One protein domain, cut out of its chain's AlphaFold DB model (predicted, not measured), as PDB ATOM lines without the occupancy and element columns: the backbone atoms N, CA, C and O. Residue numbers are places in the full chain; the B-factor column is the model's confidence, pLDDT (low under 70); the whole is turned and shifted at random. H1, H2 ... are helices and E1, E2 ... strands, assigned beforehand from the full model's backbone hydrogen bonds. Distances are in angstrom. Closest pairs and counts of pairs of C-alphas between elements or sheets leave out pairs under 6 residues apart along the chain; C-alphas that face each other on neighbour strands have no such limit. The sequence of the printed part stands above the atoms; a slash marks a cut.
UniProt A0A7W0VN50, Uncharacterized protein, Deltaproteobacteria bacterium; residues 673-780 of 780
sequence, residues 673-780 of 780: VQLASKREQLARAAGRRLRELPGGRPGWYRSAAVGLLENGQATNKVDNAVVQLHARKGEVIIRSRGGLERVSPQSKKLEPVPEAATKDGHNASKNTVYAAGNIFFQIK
ATOM      1  N   VAL A 673     391.848 151.421 197.551       97.56
ATOM      2  CA  VAL A 673     392.023 151.008 196.160       97.56
ATOM      3  C   VAL A 673     390.687 151.070 195.432       97.56
ATOM      4  O   VAL A 673     389.689 150.493 195.867       97.56
ATOM      5  N   GLN A 674     390.661 151.799 194.324       97.81
ATOM      6  CA  GLN A 674     389.585 151.740 193.338       97.81
ATOM      7  C   GLN A 674     389.976 150.736 192.259       97.81
ATOM      8  O   GLN A 674     391.139 150.689 191.866       97.81
ATOM      9  N   LEU A 675     389.019 149.929 191.802       96.75
ATOM     10  CA  LEU A 675     389.235 148.834 190.855       96.75
ATOM     11  C   LEU A 675     388.170 148.894 189.763       96.75
ATOM     12  O   LEU A 675     386.987 149.046 190.068       96.75
ATOM     13  N   ALA A 676     388.576 148.741 188.506       96.56
ATOM     14  CA  ALA A 676     387.669 148.630 187.372       96.56
ATOM     15  C   ALA A 676     388.288 147.783 186.251       96.56
ATOM     16  O   ALA A 676     389.503 147.757 186.079       96.56
ATOM     17  N   SER A 677     387.453 147.128 185.445       94.75
ATOM     18  CA  SER A 677     387.897 146.400 184.245       94.75
ATOM     19  C   SER A 677     388.158 147.321 183.047       94.75
ATOM     20  O   SER A 677     388.775 146.914 182.070       94.75
ATOM     21  N   LYS A 678     387.661 148.566 183.093       95.44
ATOM     22  CA  LYS A 678     387.870 149.595 182.065       95.44
ATOM     23  C   LYS A 678     388.317 150.901 182.707       95.44
ATOM     24  O   LYS A 678     387.814 151.279 183.768       95.44
ATOM     25  N   ARG A 679     389.214 151.625 182.037       94.69
ATOM     26  CA  ARG A 679     389.797 152.879 182.535       94.69
ATOM     27  C   ARG A 679     388.739 153.944 182.834       94.69
ATOM     28  O   ARG A 679     388.823 154.612 183.861       94.69
ATOM     29  N   GLU A 680     387.723 154.086 181.986       94.62
ATOM     30  CA  GLU A 680     386.675 155.112 182.122       94.62
ATOM     31  C   GLU A 680     385.761 154.852 183.328       94.62
ATOM     32  O   GLU A 680     385.173 155.778 183.888       94.62
ATOM     33  N   GLN A 681     385.650 153.590 183.753       95.38
ATOM     34  CA  GLN A 681     384.834 153.187 184.898       95.38
ATOM     35  C   GLN A 681     385.541 153.433 186.236       95.38
ATOM     36  O   GLN A 681     384.871 153.558 187.261       95.38
ATOM     37  N   LEU A 682     386.872 153.561 186.240       95.12
ATOM     38  CA  LEU A 682     387.666 153.708 187.459       95.12
ATOM     39  C   LEU A 682     387.301 154.970 188.255       95.12
ATOM     40  O   LEU A 682     387.197 154.916 189.476       95.12
ATOM     41  N   ALA A 683     387.002 156.078 187.567       92.31
ATOM     42  CA  ALA A 683     386.580 157.328 188.205       92.31
ATOM     43  C   ALA A 683     385.255 157.195 188.983       92.31
ATOM     44  O   ALA A 683     385.019 157.949 189.925       92.31
ATOM     45  N   ARG A 684     384.402 156.232 188.602       93.94
ATOM     46  CA  ARG A 684     383.108 155.948 189.247       93.94
ATOM     47  C   ARG A 684     383.175 154.771 190.225       93.94
ATOM     48  O   ARG A 684     382.207 154.527 190.938       93.94
ATOM     49  N   ALA A 685     384.282 154.027 190.251       94.88
ATOM     50  CA  ALA A 685     384.432 152.858 191.105       94.88
ATOM     51  C   ALA A 685     384.505 153.263 192.588       94.88
ATOM     52  O   ALA A 685     385.202 154.210 192.959       94.88
ATOM     53  N   ALA A 686     383.813 152.530 193.459       95.38
ATOM     54  CA  ALA A 686     383.894 152.755 194.898       95.38
ATOM     55  C   ALA A 686     385.294 152.390 195.425       95.38
ATOM     56  O   ALA A 686     385.830 151.328 195.100       95.38
ATOM     57  N   GLY A 687     385.885 153.268 196.238       95.50
ATOM     58  CA  GLY A 687     387.148 152.989 196.922       95.50
ATOM     59  C   GLY A 687     386.948 151.935 198.005       95.50
ATOM     60  O   GLY A 687     386.045 152.052 198.831       95.50
ATOM     61  N   ARG A 688     387.785 150.895 198.008       97.38
ATOM     62  CA  ARG A 688     387.819 149.883 199.070       97.38
ATOM     63  C   ARG A 688     389.031 150.128 199.952       97.38
ATOM     64  O   ARG A 688     390.146 150.206 199.444       97.38
ATOM     65  N   ARG A 689     388.838 150.232 201.266       97.31
ATOM     66  CA  ARG A 689     389.935 150.441 202.221       97.31
ATOM     67  C   ARG A 689     390.859 149.235 202.236       97.31
ATOM     68  O   ARG A 689     390.416 148.125 202.528       97.31
ATOM     69  N   LEU A 690     392.150 149.454 201.990       97.19
ATOM     70  CA  LEU A 690     393.132 148.370 201.925       97.19
ATOM     71  C   LEU A 690     393.185 147.566 203.226       97.19
ATOM     72  O   LEU A 690     393.346 146.352 203.185       97.19
ATOM     73  N   ARG A 691     392.959 148.214 204.375       96.56
ATOM     74  CA  ARG A 691     392.938 147.569 205.696       96.56
ATOM     75  C   ARG A 691     391.762 146.606 205.921       96.56
ATOM     76  O   ARG A 691     391.851 145.730 206.782       96.56
ATOM     77  N   GLU A 692     390.663 146.785 205.193       95.94
ATOM     78  CA  GLU A 692     389.438 145.983 205.323       95.94
ATOM     79  C   GLU A 692     389.414 144.797 204.348       95.94
ATOM     80  O   GLU A 692     388.629 143.866 204.521       95.94
ATOM     81  N   LEU A 693     390.304 144.793 203.353       97.12
ATOM     82  CA  LEU A 693     390.441 143.692 202.407       97.12
ATOM     83  C   LEU A 693     391.151 142.480 203.048       97.12
ATOM     84  O   LEU A 693     391.946 142.644 203.980       97.12
ATOM     85  N   PRO A 694     390.915 141.248 202.553       96.06
ATOM     86  CA  PRO A 694     391.665 140.068 202.980       96.06
ATOM     87  C   PRO A 694     393.179 140.284 202.835       96.06
ATOM     88  O   PRO A 694     393.662 140.583 201.750       96.06
ATOM     89  N   GLY A 695     393.923 140.149 203.939       94.12
ATOM     90  CA  GLY A 695     395.367 140.443 203.997       94.12
ATOM     91  C   GLY A 695     395.722 141.899 204.356       94.12
ATOM     92  O   GLY A 695     396.876 142.213 204.634       94.12
ATOM     93  N   GLY A 696     394.723 142.779 204.468       94.75
ATOM     94  CA  GLY A 696     394.863 144.196 204.815       94.75
ATOM     95  C   GLY A 696     395.313 144.497 206.248       94.75
ATOM     96  O   GLY A 696     395.674 145.633 206.568       94.75
ATOM     97  N   ARG A 697     395.305 143.497 207.136       94.69
ATOM     98  CA  ARG A 697     395.771 143.626 208.522       94.69
ATOM     99  C   ARG A 697     397.174 143.031 208.663       94.69
ATOM    100  O   ARG A 697     397.432 141.979 208.083       94.69
ATOM    101  N   PRO A 698     398.069 143.661 209.445       93.19
ATOM    102  CA  PRO A 698     399.369 143.071 209.747       93.19
ATOM    103  C   PRO A 698     399.199 141.755 210.519       93.19
ATOM    104  O   PRO A 698     398.339 141.650 211.396       93.19
ATOM    105  N   GLY A 699     400.046 140.776 210.218       88.69
ATOM    106  CA  GLY A 699     400.246 139.583 211.036       88.69
ATOM    107  C   GLY A 699     401.465 139.728 211.949       88.69
ATOM    108  O   GLY A 699     402.231 140.687 211.849       88.69
ATOM    109  N   TRP A 700     401.689 138.747 212.823       85.50
ATOM    110  CA  TRP A 700     402.914 138.687 213.623       85.50
ATOM    111  C   TRP A 700     404.131 138.508 212.696       85.50
ATOM    112  O   TRP A 700     404.145 137.598 211.867       85.50
ATOM    113  N   TYR A 701     405.101 139.432 212.768       86.56
ATOM    114  CA  TYR A 701     406.245 139.570 211.838       86.56
ATOM    115  C   TYR A 701     405.919 139.771 210.350       86.56
ATOM    116  O   TYR A 701     406.825 139.730 209.516       86.56
ATOM    117  N   ARG A 702     404.658 140.003 209.980       90.69
ATOM    118  CA  ARG A 702     404.251 140.112 208.574       90.69
ATOM    119  C   ARG A 702     403.504 141.416 208.351       90.69
ATOM    120  O   ARG A 702     402.431 141.617 208.914       90.69
ATOM    121  N   SER A 703     404.067 142.303 207.534       94.88
ATOM    122  CA  SER A 703     403.363 143.511 207.092       94.88
ATOM    123  C   SER A 703     402.055 143.148 206.387       94.88
ATOM    124  O   SER A 703     401.937 142.072 205.801       94.88
ATOM    125  N   ALA A 704     401.074 144.045 206.454       96.50
ATOM    126  CA  ALA A 704     399.826 143.887 205.722       96.50
ATOM    127  C   ALA A 704     400.104 143.809 204.213       96.50
ATOM    128  O   ALA A 704     400.876 144.611 203.682       96.50
ATOM    129  N   ALA A 705     399.469 142.860 203.533       97.19
ATOM    130  CA  ALA A 705     399.600 142.689 202.097       97.19
ATOM    131  C   ALA A 705     398.289 142.173 201.496       97.19
ATOM    132  O   ALA A 705     397.734 141.177 201.957       97.19
ATOM    133  N   VAL A 706     397.795 142.853 200.464       97.62
ATOM    134  CA  VAL A 706     396.550 142.524 199.765       97.62
ATOM    135  C   VAL A 706     396.892 142.087 198.350       97.62
ATOM    136  O   VAL A 706     397.502 142.838 197.595       97.62
ATOM    137  N   GLY A 707     396.489 140.880 197.975       97.38
ATOM    138  CA  GLY A 707     396.545 140.417 196.595       97.38
ATOM    139  C   GLY A 707     395.267 140.774 195.842       97.38
ATOM    140  O   GLY A 707     394.182 140.702 196.407       97.38
ATOM    141  N   LEU A 708     395.379 141.119 194.565       97.50
ATOM    142  CA  LEU A 708     394.281 141.313 193.626       97.50
ATOM    143  C   LEU A 708     394.405 140.284 192.497       97.50
ATOM    144  O   LEU A 708     395.429 140.207 191.813       97.50
ATOM    145  N   LEU A 709     393.367 139.469 192.330       96.81
ATOM    146  CA  LEU A 709     393.255 138.492 191.245       96.81
ATOM    147  C   LEU A 709     392.880 139.186 189.919       96.81
ATOM    148  O   LEU A 709     392.469 140.346 189.919       96.81
ATOM    149  N   GLU A 710     392.961 138.473 188.790       94.62
ATOM    150  CA  GLU A 710     392.608 139.000 187.451       94.62
ATOM    151  C   GLU A 710     391.177 139.541 187.351       94.62
ATOM    152  O   GLU A 710     390.901 140.446 186.571       94.62
ATOM    153  N   ASN A 711     390.260 139.011 188.161       93.69
ATOM    154  CA  ASN A 711     388.871 139.462 188.230       93.69
ATOM    155  C   ASN A 711     388.660 140.657 189.187       93.69
ATOM    156  O   ASN A 711     387.522 141.052 189.435       93.69
ATOM    157  N   GLY A 712     389.731 141.201 189.775       92.44
ATOM    158  CA  GLY A 712     389.682 142.297 190.743       92.44
ATOM    159  C   GLY A 712     389.243 141.896 192.158       92.44
ATOM    160  O   GLY A 712     389.063 142.772 193.008       92.44
ATOM    161  N   GLN A 713     389.061 140.605 192.458       96.56
ATOM    162  CA  GLN A 713     388.792 140.154 193.826       96.56
ATOM    163  C   GLN A 713     390.058 140.213 194.685       96.56
ATOM    164  O   GLN A 713     391.147 139.829 194.253       96.56
ATOM    165  N   ALA A 714     389.894 140.677 195.925       96.81
ATOM    166  CA  ALA A 714     390.974 140.740 196.897       96.81
ATOM    167  C   ALA A 714     391.192 139.380 197.580       96.81
ATOM    168  O   ALA A 714     390.232 138.698 197.941       96.81
ATOM    169  N   THR A 715     392.449 139.004 197.795       96.44
ATOM    170  CA  THR A 715     392.868 137.746 198.423       96.44
ATOM    171  C   THR A 715     394.032 137.972 199.385       96.44
ATOM    172  O   THR A 715     394.873 138.842 199.173       96.44
ATOM    173  N   ASN A 716     394.117 137.147 200.429       94.06
ATOM    174  CA  ASN A 716     395.273 137.097 201.328       94.06
ATOM    175  C   ASN A 716     396.403 136.185 200.803       94.06
ATOM    176  O   ASN A 716     397.492 136.170 201.372       94.06
ATOM    177  N   LYS A 717     396.161 135.424 199.724       95.31
ATOM    178  CA  LYS A 717     397.165 134.586 199.049       95.31
ATOM    179  C   LYS A 717     397.899 135.408 197.989       95.31
ATOM    180  O   LYS A 717     397.624 135.279 196.798       95.31
ATOM    181  N   VAL A 718     398.803 136.280 198.438       94.31
ATOM    182  CA  VAL A 718     399.517 137.244 197.579       94.31
ATOM    183  C   VAL A 718     400.282 136.588 196.424       94.31
ATOM    184  O   VAL A 718     400.308 137.148 195.335       94.31
ATOM    185  N   ASP A 719     400.807 135.374 196.599       93.81
ATOM    186  CA  ASP A 719     401.590 134.671 195.566       93.81
ATOM    187  C   ASP A 719     400.781 134.318 194.303       93.81
ATOM    188  O   ASP A 719     401.335 134.192 193.209       93.81
ATOM    189  N   ASN A 720     399.454 134.211 194.436       93.12
ATOM    190  CA  ASN A 720     398.540 133.921 193.326       93.12
ATOM    191  C   ASN A 720     397.910 135.186 192.724       93.12
ATOM    192  O   ASN A 720     397.116 135.090 191.792       93.12
ATOM    193  N   ALA A 721     398.212 136.360 193.276       96.06
ATOM    194  CA  ALA A 721     397.650 137.613 192.810       96.06
ATOM    195  C   ALA A 721     398.406 138.151 191.591       96.06
ATOM    196  O   ALA A 721     399.628 138.035 191.499       96.06
ATOM    197  N   VAL A 722     397.672 138.788 190.678       95.69
ATOM    198  CA  VAL A 722     398.273 139.506 189.547       95.69
ATOM    199  C   VAL A 722     398.894 140.806 190.017       95.69
ATOM    200  O   VAL A 722     399.984 141.144 189.567       95.69
ATOM    201  N   VAL A 723     398.259 141.472 190.985       96.94
ATOM    202  CA  VAL A 723     398.806 142.642 191.675       96.94
ATOM    203  C   VAL A 723     398.844 142.378 193.172       96.94
ATOM    204  O   VAL A 723     397.852 141.976 193.766       96.94
ATOM    205  N   GLN A 724     399.978 142.638 193.804       97.75
ATOM    206  CA  GLN A 724     400.155 142.592 195.245       97.75
ATOM    207  C   GLN A 724     400.407 144.006 195.753       97.75
ATOM    208  O   GLN A 724     401.307 144.698 195.282       97.75
ATOM    209  N   LEU A 725     399.635 144.417 196.745       97.81
ATOM    210  CA  LEU A 725     399.798 145.674 197.452       97.81
ATOM    211  C   LEU A 725     400.405 145.348 198.810       97.81
ATOM    212  O   LEU A 725     399.804 144.605 199.576       97.81
ATOM    213  N   HIS A 726     401.588 145.871 199.111       97.44
ATOM    214  CA  HIS A 726     402.304 145.646 200.367       97.44
ATOM    215  C   HIS A 726     402.389 146.950 201.155       97.44
ATOM    216  O   HIS A 726     402.762 147.988 200.608       97.44
ATOM    217  N   ALA A 727     402.070 146.906 202.447       96.75
ATOM    218  CA  ALA A 727     402.235 148.054 203.327       96.75
ATOM    219  C   ALA A 727     403.718 148.267 203.664       96.75
ATOM    220  O   ALA A 727     404.400 147.359 204.154       96.75
ATOM    221  N   ARG A 728     404.204 149.493 203.473       94.50
ATOM    222  CA  ARG A 728     405.500 149.979 203.966       94.50
ATOM    223  C   ARG A 728     405.273 151.252 204.784       94.50
ATOM    224  O   ARG A 728     404.172 151.794 204.811       94.50
ATOM    225  N   LYS A 729     406.287 151.712 205.520       91.50
ATOM    226  CA  LYS A 729     406.205 152.918 206.358       91.50
ATOM    227  C   LYS A 729     405.757 154.140 205.533       91.50
ATOM    228  O   LYS A 729     406.582 154.760 204.877       91.50
ATOM    229  N   GLY A 730     404.467 154.473 205.611       89.06
ATOM    230  CA  GLY A 730     403.853 155.625 204.940       89.06
ATOM    231  C   GLY A 730     403.557 155.444 203.446       89.06
ATOM    232  O   GLY A 730     403.111 156.395 202.816       89.06
ATOM    233  N   GLU A 731     403.789 154.259 202.877       94.88
ATOM    234  CA  GLU A 731     403.692 154.022 201.432       94.88
ATOM    235  C   GLU A 731     403.045 152.664 201.127       94.88
ATOM    236  O   GLU A 731     403.173 151.704 201.894       94.88
ATOM    237  N   VAL A 732     402.393 152.569 199.966       96.56
ATOM    238  CA  VAL A 732     401.912 151.303 199.400       96.56
ATOM    239  C   VAL A 732     402.870 150.877 198.296       96.56
ATOM    240  O   VAL A 732     403.108 151.629 197.356       96.56
ATOM    241  N   ILE A 733     403.416 149.669 198.392       97.25
ATOM    242  CA  ILE A 733     404.256 149.082 197.347       97.25
ATOM    243  C   ILE A 733     403.409 148.169 196.472       97.25
ATOM    244  O   ILE A 733     402.721 147.285 196.974       97.25
ATOM    245  N   ILE A 734     403.504 148.351 195.161       97.25
ATOM    246  CA  ILE A 734     402.861 147.532 194.142       97.25
ATOM    247  C   ILE A 734     403.886 146.533 193.614       97.25
ATOM    248  O   ILE A 734     404.932 146.920 193.100       97.25
ATOM    249  N   ARG A 735     403.575 145.245 193.693       96.81
ATOM    250  CA  ARG A 735     404.254 144.201 192.919       96.81
ATOM    251  C   ARG A 735     403.262 143.618 191.935       96.81
ATOM    252  O   ARG A 735     402.093 143.468 192.270       96.81
ATOM    253  N   SER A 736     403.708 143.296 190.733       95.56
ATOM    254  CA  SER A 736     402.855 142.642 189.742       95.56
ATOM    255  C   SER A 736     403.573 141.435 189.165       95.56
ATOM    256  O   SER A 736     404.786 141.462 188.962       95.56
ATOM    257  N   ARG A 737     402.827 140.354 188.931       91.88
ATOM    258  CA  ARG A 737     403.368 139.147 188.290       91.88
ATOM    259  C   ARG A 737     403.515 139.326 186.774       91.88
ATOM    260  O   ARG A 737     404.348 138.664 186.166       91.88
ATOM    261  N   GLY A 738     402.716 140.218 186.185       89.06
ATOM    262  CA  GLY A 738     402.810 140.639 184.785       89.06
ATOM    263  C   GLY A 738     403.314 142.075 184.640       89.06
ATOM    264  O   GLY A 738     403.662 142.722 185.631       89.06
ATOM    265  N   GLY A 739     403.307 142.592 183.408       92.38
ATOM    266  CA  GLY A 739     403.627 143.994 183.135       92.38
ATOM    267  C   GLY A 739     402.740 144.939 183.949       92.38
ATOM    268  O   GLY A 739     401.523 144.759 184.007       92.38
ATOM    269  N   LEU A 740     403.365 145.917 184.603       97.06
ATOM    270  CA  LEU A 740     402.680 146.998 185.298       97.06
ATOM    271  C   LEU A 740     402.828 148.257 184.454       97.06
ATOM    272  O   LEU A 740     403.942 148.669 184.144       97.06
ATOM    273  N   GLU A 741     401.721 148.890 184.109       97.12
ATOM    274  CA  GLU A 741     401.709 150.169 183.413       97.12
ATOM    275  C   GLU A 741     401.129 151.236 184.337       97.12
ATOM    276  O   GLU A 741     400.265 150.963 185.174       97.12
ATOM    277  N   ARG A 742     401.596 152.475 184.196       97.31
ATOM    278  CA  ARG A 742     401.056 153.629 184.918       97.31
ATOM    279  C   ARG A 742     400.626 154.700 183.936       97.31
ATOM    280  O   ARG A 742     401.288 154.939 182.931       97.31
ATOM    281  N   VAL A 743     399.535 155.389 184.237       96.31
ATOM    282  CA  VAL A 743     399.139 156.573 183.480       96.31
ATOM    283  C   VAL A 743     400.076 157.712 183.852       96.31
ATOM    284  O   VAL A 743     400.097 158.164 184.997       96.31
ATOM    285  N   SER A 744     400.844 158.186 182.877       94.12
ATOM    286  CA  SER A 744     401.727 159.330 183.070       94.12
ATOM    287  C   SER A 744     400.912 160.622 183.210       94.12
ATOM    288  O   SER A 744     400.044 160.889 182.370       94.12
ATOM    289  N   PRO A 745     401.170 161.448 184.245       87.25
ATOM    290  CA  PRO A 745     400.462 162.714 184.438       87.25
ATOM    291  C   PRO A 745     400.619 163.676 183.256       87.25
ATOM    292  O   PRO A 745     399.713 164.457 182.976       87.25
ATOM    293  N   GLN A 746     401.757 163.605 182.557       92.00
ATOM    294  CA  GLN A 746     402.088 164.493 181.445       92.00
ATOM    295  C   GLN A 746     401.446 164.025 180.138       92.00
ATOM    296  O   GLN A 746     400.757 164.796 179.472       92.00
ATOM    297  N   SER A 747     401.640 162.755 179.774       92.62
ATOM    298  CA  SER A 747     401.200 162.243 178.471       92.62
ATOM    299  C   SER A 747     399.745 161.761 178.470       92.62
ATOM    300  O   SER A 747     399.158 161.585 177.402       92.62
ATOM    301  N   LYS A 748     399.150 161.520 179.651       92.00
ATOM    302  CA  LYS A 748     397.852 160.841 179.854       92.00
ATOM    303  C   LYS A 748     397.772 159.439 179.220       92.00
ATOM    304  O   LYS A 748     396.694 158.825 179.232       92.00
ATOM    305  N   LYS A 749     398.888 158.914 178.705       94.94
ATOM    306  CA  LYS A 749     399.034 157.574 178.125       94.94
ATOM    307  C   LYS A 749     399.563 156.601 179.182       94.94
ATOM    308  O   LYS A 749     400.093 157.022 180.210       94.94
ATOM    309  N   LEU A 750     399.345 155.308 178.945       95.56
ATOM    310  CA  LEU A 750     399.929 154.241 179.754       95.56
ATOM    311  C   LEU A 750     401.404 154.105 179.377       95.56
ATOM    312  O   LEU A 750     401.734 153.980 178.199       95.56
ATOM    313  N   GLU A 751     402.269 154.180 180.377       96.38
ATOM    314  CA  GLU A 751     403.706 153.980 180.247       96.38
ATOM    315  C   GLU A 751     404.103 152.759 181.088       96.38
ATOM    316  O   GLU A 751     403.673 152.657 182.246       96.38
ATOM    317  N   PRO A 752     404.907 151.830 180.543       96.12
ATOM    318  CA  PRO A 752     405.346 150.662 181.288       96.12
ATOM    319  C   PRO A 752     406.223 151.088 182.470       96.12
ATOM    320  O   PRO A 752     407.141 151.900 182.343       96.12
ATOM    321  N   VAL A 753     405.942 150.526 183.641       95.81
ATOM    322  CA  VAL A 753     406.823 150.606 184.804       95.81
ATOM    323  C   VAL A 753     407.986 149.637 184.562       95.81
ATOM    324  O   VAL A 753     407.739 148.496 184.165       95.81
ATOM    325  N   PRO A 754     409.251 150.043 184.791       93.81
ATOM    326  CA  PRO A 754     410.400 149.166 184.585       93.81
ATOM    327  C   PRO A 754     410.221 147.800 185.268       93.81
ATOM    328  O   PRO A 754     409.793 147.727 186.422       93.81
ATOM    329  N   GLU A 755     410.565 146.713 184.573       87.56
ATOM    330  CA  GLU A 755     410.314 145.344 185.050       87.56
ATOM    331  C   GLU A 755     410.989 145.063 186.405       87.56
ATOM    332  O   GLU A 755     410.384 144.448 187.284       87.56
ATOM    333  N   ALA A 756     412.197 145.598 186.619       83.69
ATOM    334  CA  ALA A 756     412.906 145.513 187.898       83.69
ATOM    335  C   ALA A 756     412.091 146.127 189.054       83.69
ATOM    336  O   ALA A 756     411.886 145.490 190.084       83.69
ATOM    337  N   ALA A 757     411.510 147.315 188.845       83.88
ATOM    338  CA  ALA A 757     410.650 147.958 189.839       83.88
ATOM    339  C   ALA A 757     409.347 147.175 190.075       83.88
ATOM    340  O   ALA A 757     408.785 147.224 191.163       83.88
ATOM    341  N   THR A 758     408.877 146.418 189.084       84.50
ATOM    342  CA  THR A 758     407.656 145.612 189.197       84.50
ATOM    343  C   THR A 758     407.865 144.347 190.044       84.50
ATOM    344  O   THR A 758     406.966 143.972 190.804       84.50
ATOM    345  N   LYS A 759     409.053 143.722 189.970       86.31
ATOM    346  CA  LYS A 759     409.426 142.543 190.779       86.31
ATOM    347  C   LYS A 759     409.845 142.918 192.204       86.31
ATOM    348  O   LYS A 759     409.358 142.318 193.163       86.31
ATOM    349  N   ASP A 760     410.683 143.942 192.351       87.56
ATOM    350  CA  ASP A 760     411.213 144.346 193.661       87.56
ATOM    351  C   ASP A 760     410.181 145.135 194.483       87.56
ATOM    352  O   ASP A 760     410.129 145.035 195.718       87.56
ATOM    353  N   GLY A 761     409.276 145.832 193.793       92.31
ATOM    354  CA  GLY A 761     408.203 146.628 194.368       92.31
ATOM    355  C   GLY A 761     408.268 148.083 193.914       92.31
ATOM    356  O   GLY A 761     409.242 148.787 194.167       92.31
ATOM    357  N   HIS A 762     407.194 148.544 193.284       95.88
ATOM    358  CA  HIS A 762     407.038 149.907 192.809       95.88
ATOM    359  C   HIS A 762     406.266 150.732 193.837       95.88
ATOM    360  O   HIS A 762     405.160 150.362 194.227       95.88
ATOM    361  N   ASN A 763     406.812 151.870 194.258       95.81
ATOM    362  CA  ASN A 763     406.100 152.781 195.152       95.81
ATOM    363  C   ASN A 763     404.863 153.358 194.449       95.81
ATOM    364  O   ASN A 763     404.972 154.065 193.444       95.81
ATOM    365  N   ALA A 764     403.680 153.065 194.988       94.50
ATOM    366  CA  ALA A 764     402.433 153.604 194.484       94.50
ATOM    367  C   ALA A 764     402.396 155.121 194.667       94.50
ATOM    368  O   ALA A 764     402.479 155.639 195.779       94.50
ATOM    369  N   SER A 765     402.194 155.836 193.571       95.19
ATOM    370  CA  SER A 765     401.811 157.237 193.605       95.19
ATOM    371  C   SER A 765     400.307 157.320 193.848       95.19
ATOM    372  O   SER A 765     399.515 156.764 193.081       95.19
ATOM    373  N   LYS A 766     399.906 158.008 194.922       93.12
ATOM    374  CA  LYS A 766     398.491 158.275 195.210       93.12
ATOM    375  C   LYS A 766     397.851 159.016 194.038       93.12
ATOM    376  O   LYS A 766     398.467 159.882 193.422       93.12
ATOM    377  N   ASN A 767     396.606 158.676 193.742       94.00
ATOM    378  CA  ASN A 767     395.821 159.185 192.623       94.00
ATOM    379  C   ASN A 767     396.393 158.888 191.221       94.00
ATOM    380  O   ASN A 767     395.824 159.362 190.237       94.00
ATOM    381  N   THR A 768     397.424 158.052 191.084       96.50
ATOM    382  CA  THR A 768     397.873 157.560 189.774       96.50
ATOM    383  C   THR A 768     397.096 156.305 189.386       96.50
ATOM    384  O   THR A 768     396.875 155.416 190.208       96.50
ATOM    385  N   VAL A 769     396.657 156.240 188.127       97.00
ATOM    386  CA  VAL A 769     395.989 155.058 187.570       97.00
ATOM    387  C   VAL A 769     397.044 154.071 187.091       97.00
ATOM    388  O   VAL A 769     397.926 154.433 186.316       97.00
ATOM    389  N   TYR A 770     396.919 152.829 187.528       97.81
ATOM    390  CA  TYR A 770     397.764 151.708 187.157       97.81
ATOM    391  C   TYR A 770     396.956 150.676 186.373       97.81
ATOM    392  O   TYR A 770     395.746 150.546 186.578       97.81
ATOM    393  N   ALA A 771     397.626 149.944 185.491       96.94
ATOM    394  CA  ALA A 771     397.066 148.814 184.767       96.94
ATOM    395  C   ALA A 771     397.986 147.598 184.910       96.94
ATOM    396  O   ALA A 771     399.206 147.718 184.812       96.94
ATOM    397  N   ALA A 772     397.397 146.434 185.164       96.25
ATOM    398  CA  ALA A 772     398.110 145.162 185.206       96.25
ATOM    399  C   ALA A 772     397.205 144.072 184.625       96.25
ATOM    400  O   ALA A 772     396.176 143.733 185.209       96.25
ATOM    401  N   GLY A 773     397.545 143.551 183.446       93.31
ATOM    402  CA  GLY A 773     396.634 142.684 182.693       93.31
ATOM    403  C   GLY A 773     395.317 143.401 182.369       93.31
ATOM    404  O   GLY A 773     395.326 144.498 181.819       93.31
ATOM    405  N   ASN A 774     394.185 142.800 182.745       94.56
ATOM    406  CA  ASN A 774     392.844 143.328 182.449       94.56
ATOM    407  C   ASN A 774     392.256 144.226 183.556       94.56
ATOM    408  O   ASN A 774     391.084 144.599 183.481       94.56
ATOM    409  N   ILE A 775     393.030 144.554 184.598       96.69
ATOM    410  CA  ILE A 775     392.559 145.382 185.715       96.69
ATOM    411  C   ILE A 775     393.198 146.768 185.696       96.69
ATOM    412  O   ILE A 775     394.415 146.915 185.597       96.69
ATOM    413  N   PHE A 776     392.356 147.787 185.861       97.25
ATOM    414  CA  PHE A 776     392.758 149.159 186.140       97.25
ATOM    415  C   PHE A 776     392.501 149.458 187.609       97.25
ATOM    416  O   PHE A 776     391.423 149.159 188.135       97.25
ATOM    417  N   PHE A 777     393.475 150.063 188.279       97.69
ATOM    418  CA  PHE A 777     393.353 150.398 189.689       97.69
ATOM    419  C   PHE A 777     394.010 151.726 190.038       97.69
ATOM    420  O   PHE A 777     394.913 152.195 189.353       97.69
ATOM    421  N   GLN A 778     393.537 152.355 191.108       97.44
ATOM    422  CA  GLN A 778     394.074 153.617 191.618       97.44
ATOM    423  C   GLN A 778     394.116 153.547 193.138       97.44
ATOM    424  O   GLN A 778     393.123 153.176 193.766       97.44
ATOM    425  N   ILE A 779     395.262 153.901 193.719       96.75
ATOM    426  CA  ILE A 779     395.423 154.012 195.171       96.75
ATOM    427  C   ILE A 779     395.147 155.462 195.561       96.75
ATOM    428  O   ILE A 779     395.737 156.365 194.973       96.75
ATOM    429  N   LYS A 780     394.238 155.685 196.507       92.56
ATOM    430  CA  LYS A 780     393.908 157.002 197.066       92.56
ATOM    431  C   LYS A 780     394.550 157.161 198.436       92.56
ATOM    432  O   LYS A 780     394.533 156.177 199.202       92.56
TER     433      LYS A 780
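What this domain is: This is residues 673 to 780 of the 780 residues of an uncharacterized protein of Deltaproteobacteria bacterium (UniProt A0A7W0VN50). Two antiparallel sheets lie only partly face to face: the three-stranded E2-E3-E4 stands over the E1-E8-E7 part of a longer, strongly twisted sheet of five strands, whose E5 and E6 reach on beyond. The chain crosses between the sheets from E4 to E5, small helix H2 packs on E4 there, and H1 sits beside E1 and E8. The printed part has 108 residues, with elements in the order E1 H1 E2 E3 E4 E5 E6 H2 E7 E8; the larger sheet has the order E1 - E8 - E7 - E5 - E6. The class is mixed, helices and strands, with under half of the residues in named elements. The whole is compact, with a radius of gyration of the C-alphas of 12.8 A and spans of 42 by 30 by 25 A.

Where its parts are: E1 is residues 673 to 676, beginning at C-alpha 673 at (392.023, 151.008, 196.160), and H1 is residues 679 to 682. E2 is residues 705 to 708, E3 residues 723 to 728, 15.8 A long, and E4 residues 731 to 736, 16.3 A long. E5 is residues 740 to 743, E6 residues 750 to 752, and H2 residues 755 to 760, 8.7 A long. E7 is residues 769 to 772, and E8, residues 775 to 779, is 13.1 A long and ends at C-alpha 779 at (395.423, 154.012, 195.171).

How they stand to each other: In the larger sheet E1 is an edge strand beside E8, with N 674 and O 778 2.9 A apart. E8 and E7 form a hairpin, with N 770 and O 777 2.8 A apart. E7 and E5 are antiparallel, with N 743 and O 769 2.8 A apart. E5 and E6 form a hairpin, with N 751 and O 742 2.8 A apart. H1 is on this sheet at a height of 7.4 A, over none of its strands, but only just: 2 of its 4 C-alphas fall on E1 and 2 on E8. E2, E3 and E4 make a meander, each strand the antiparallel neighbour of the one before, with N 706 and O 725 2.8 A apart and N 724 and O 735 2.7 A apart. The closest C-alphas of E3 and E7, Val 723 and Ala 772, are 7.0 A apart. H2 only grazes both sheets; its closest C-alpha to E4 is Thr 758, 5.2 A from that of Arg 735. E6, H2 and E7 form a split strand-helix-strand unit, two strands running the same way with E5 between them, and its crossover is right-handed. In H2 every O i to N i+4 pair is within hydrogen-bond range; H1 is too short for such a pair.

The domain as a whole: The C-alphas farthest apart, Trp 700 and Ser 747, are 42.3 A apart. The printed part has no cut and ends at the chain's last residue, 780. The links H1 to E2 and E2 to E3 are long, with 22 and 14 residues. The model's mean pLDDT over the printed part is 94.5, and no printed residue is under 70.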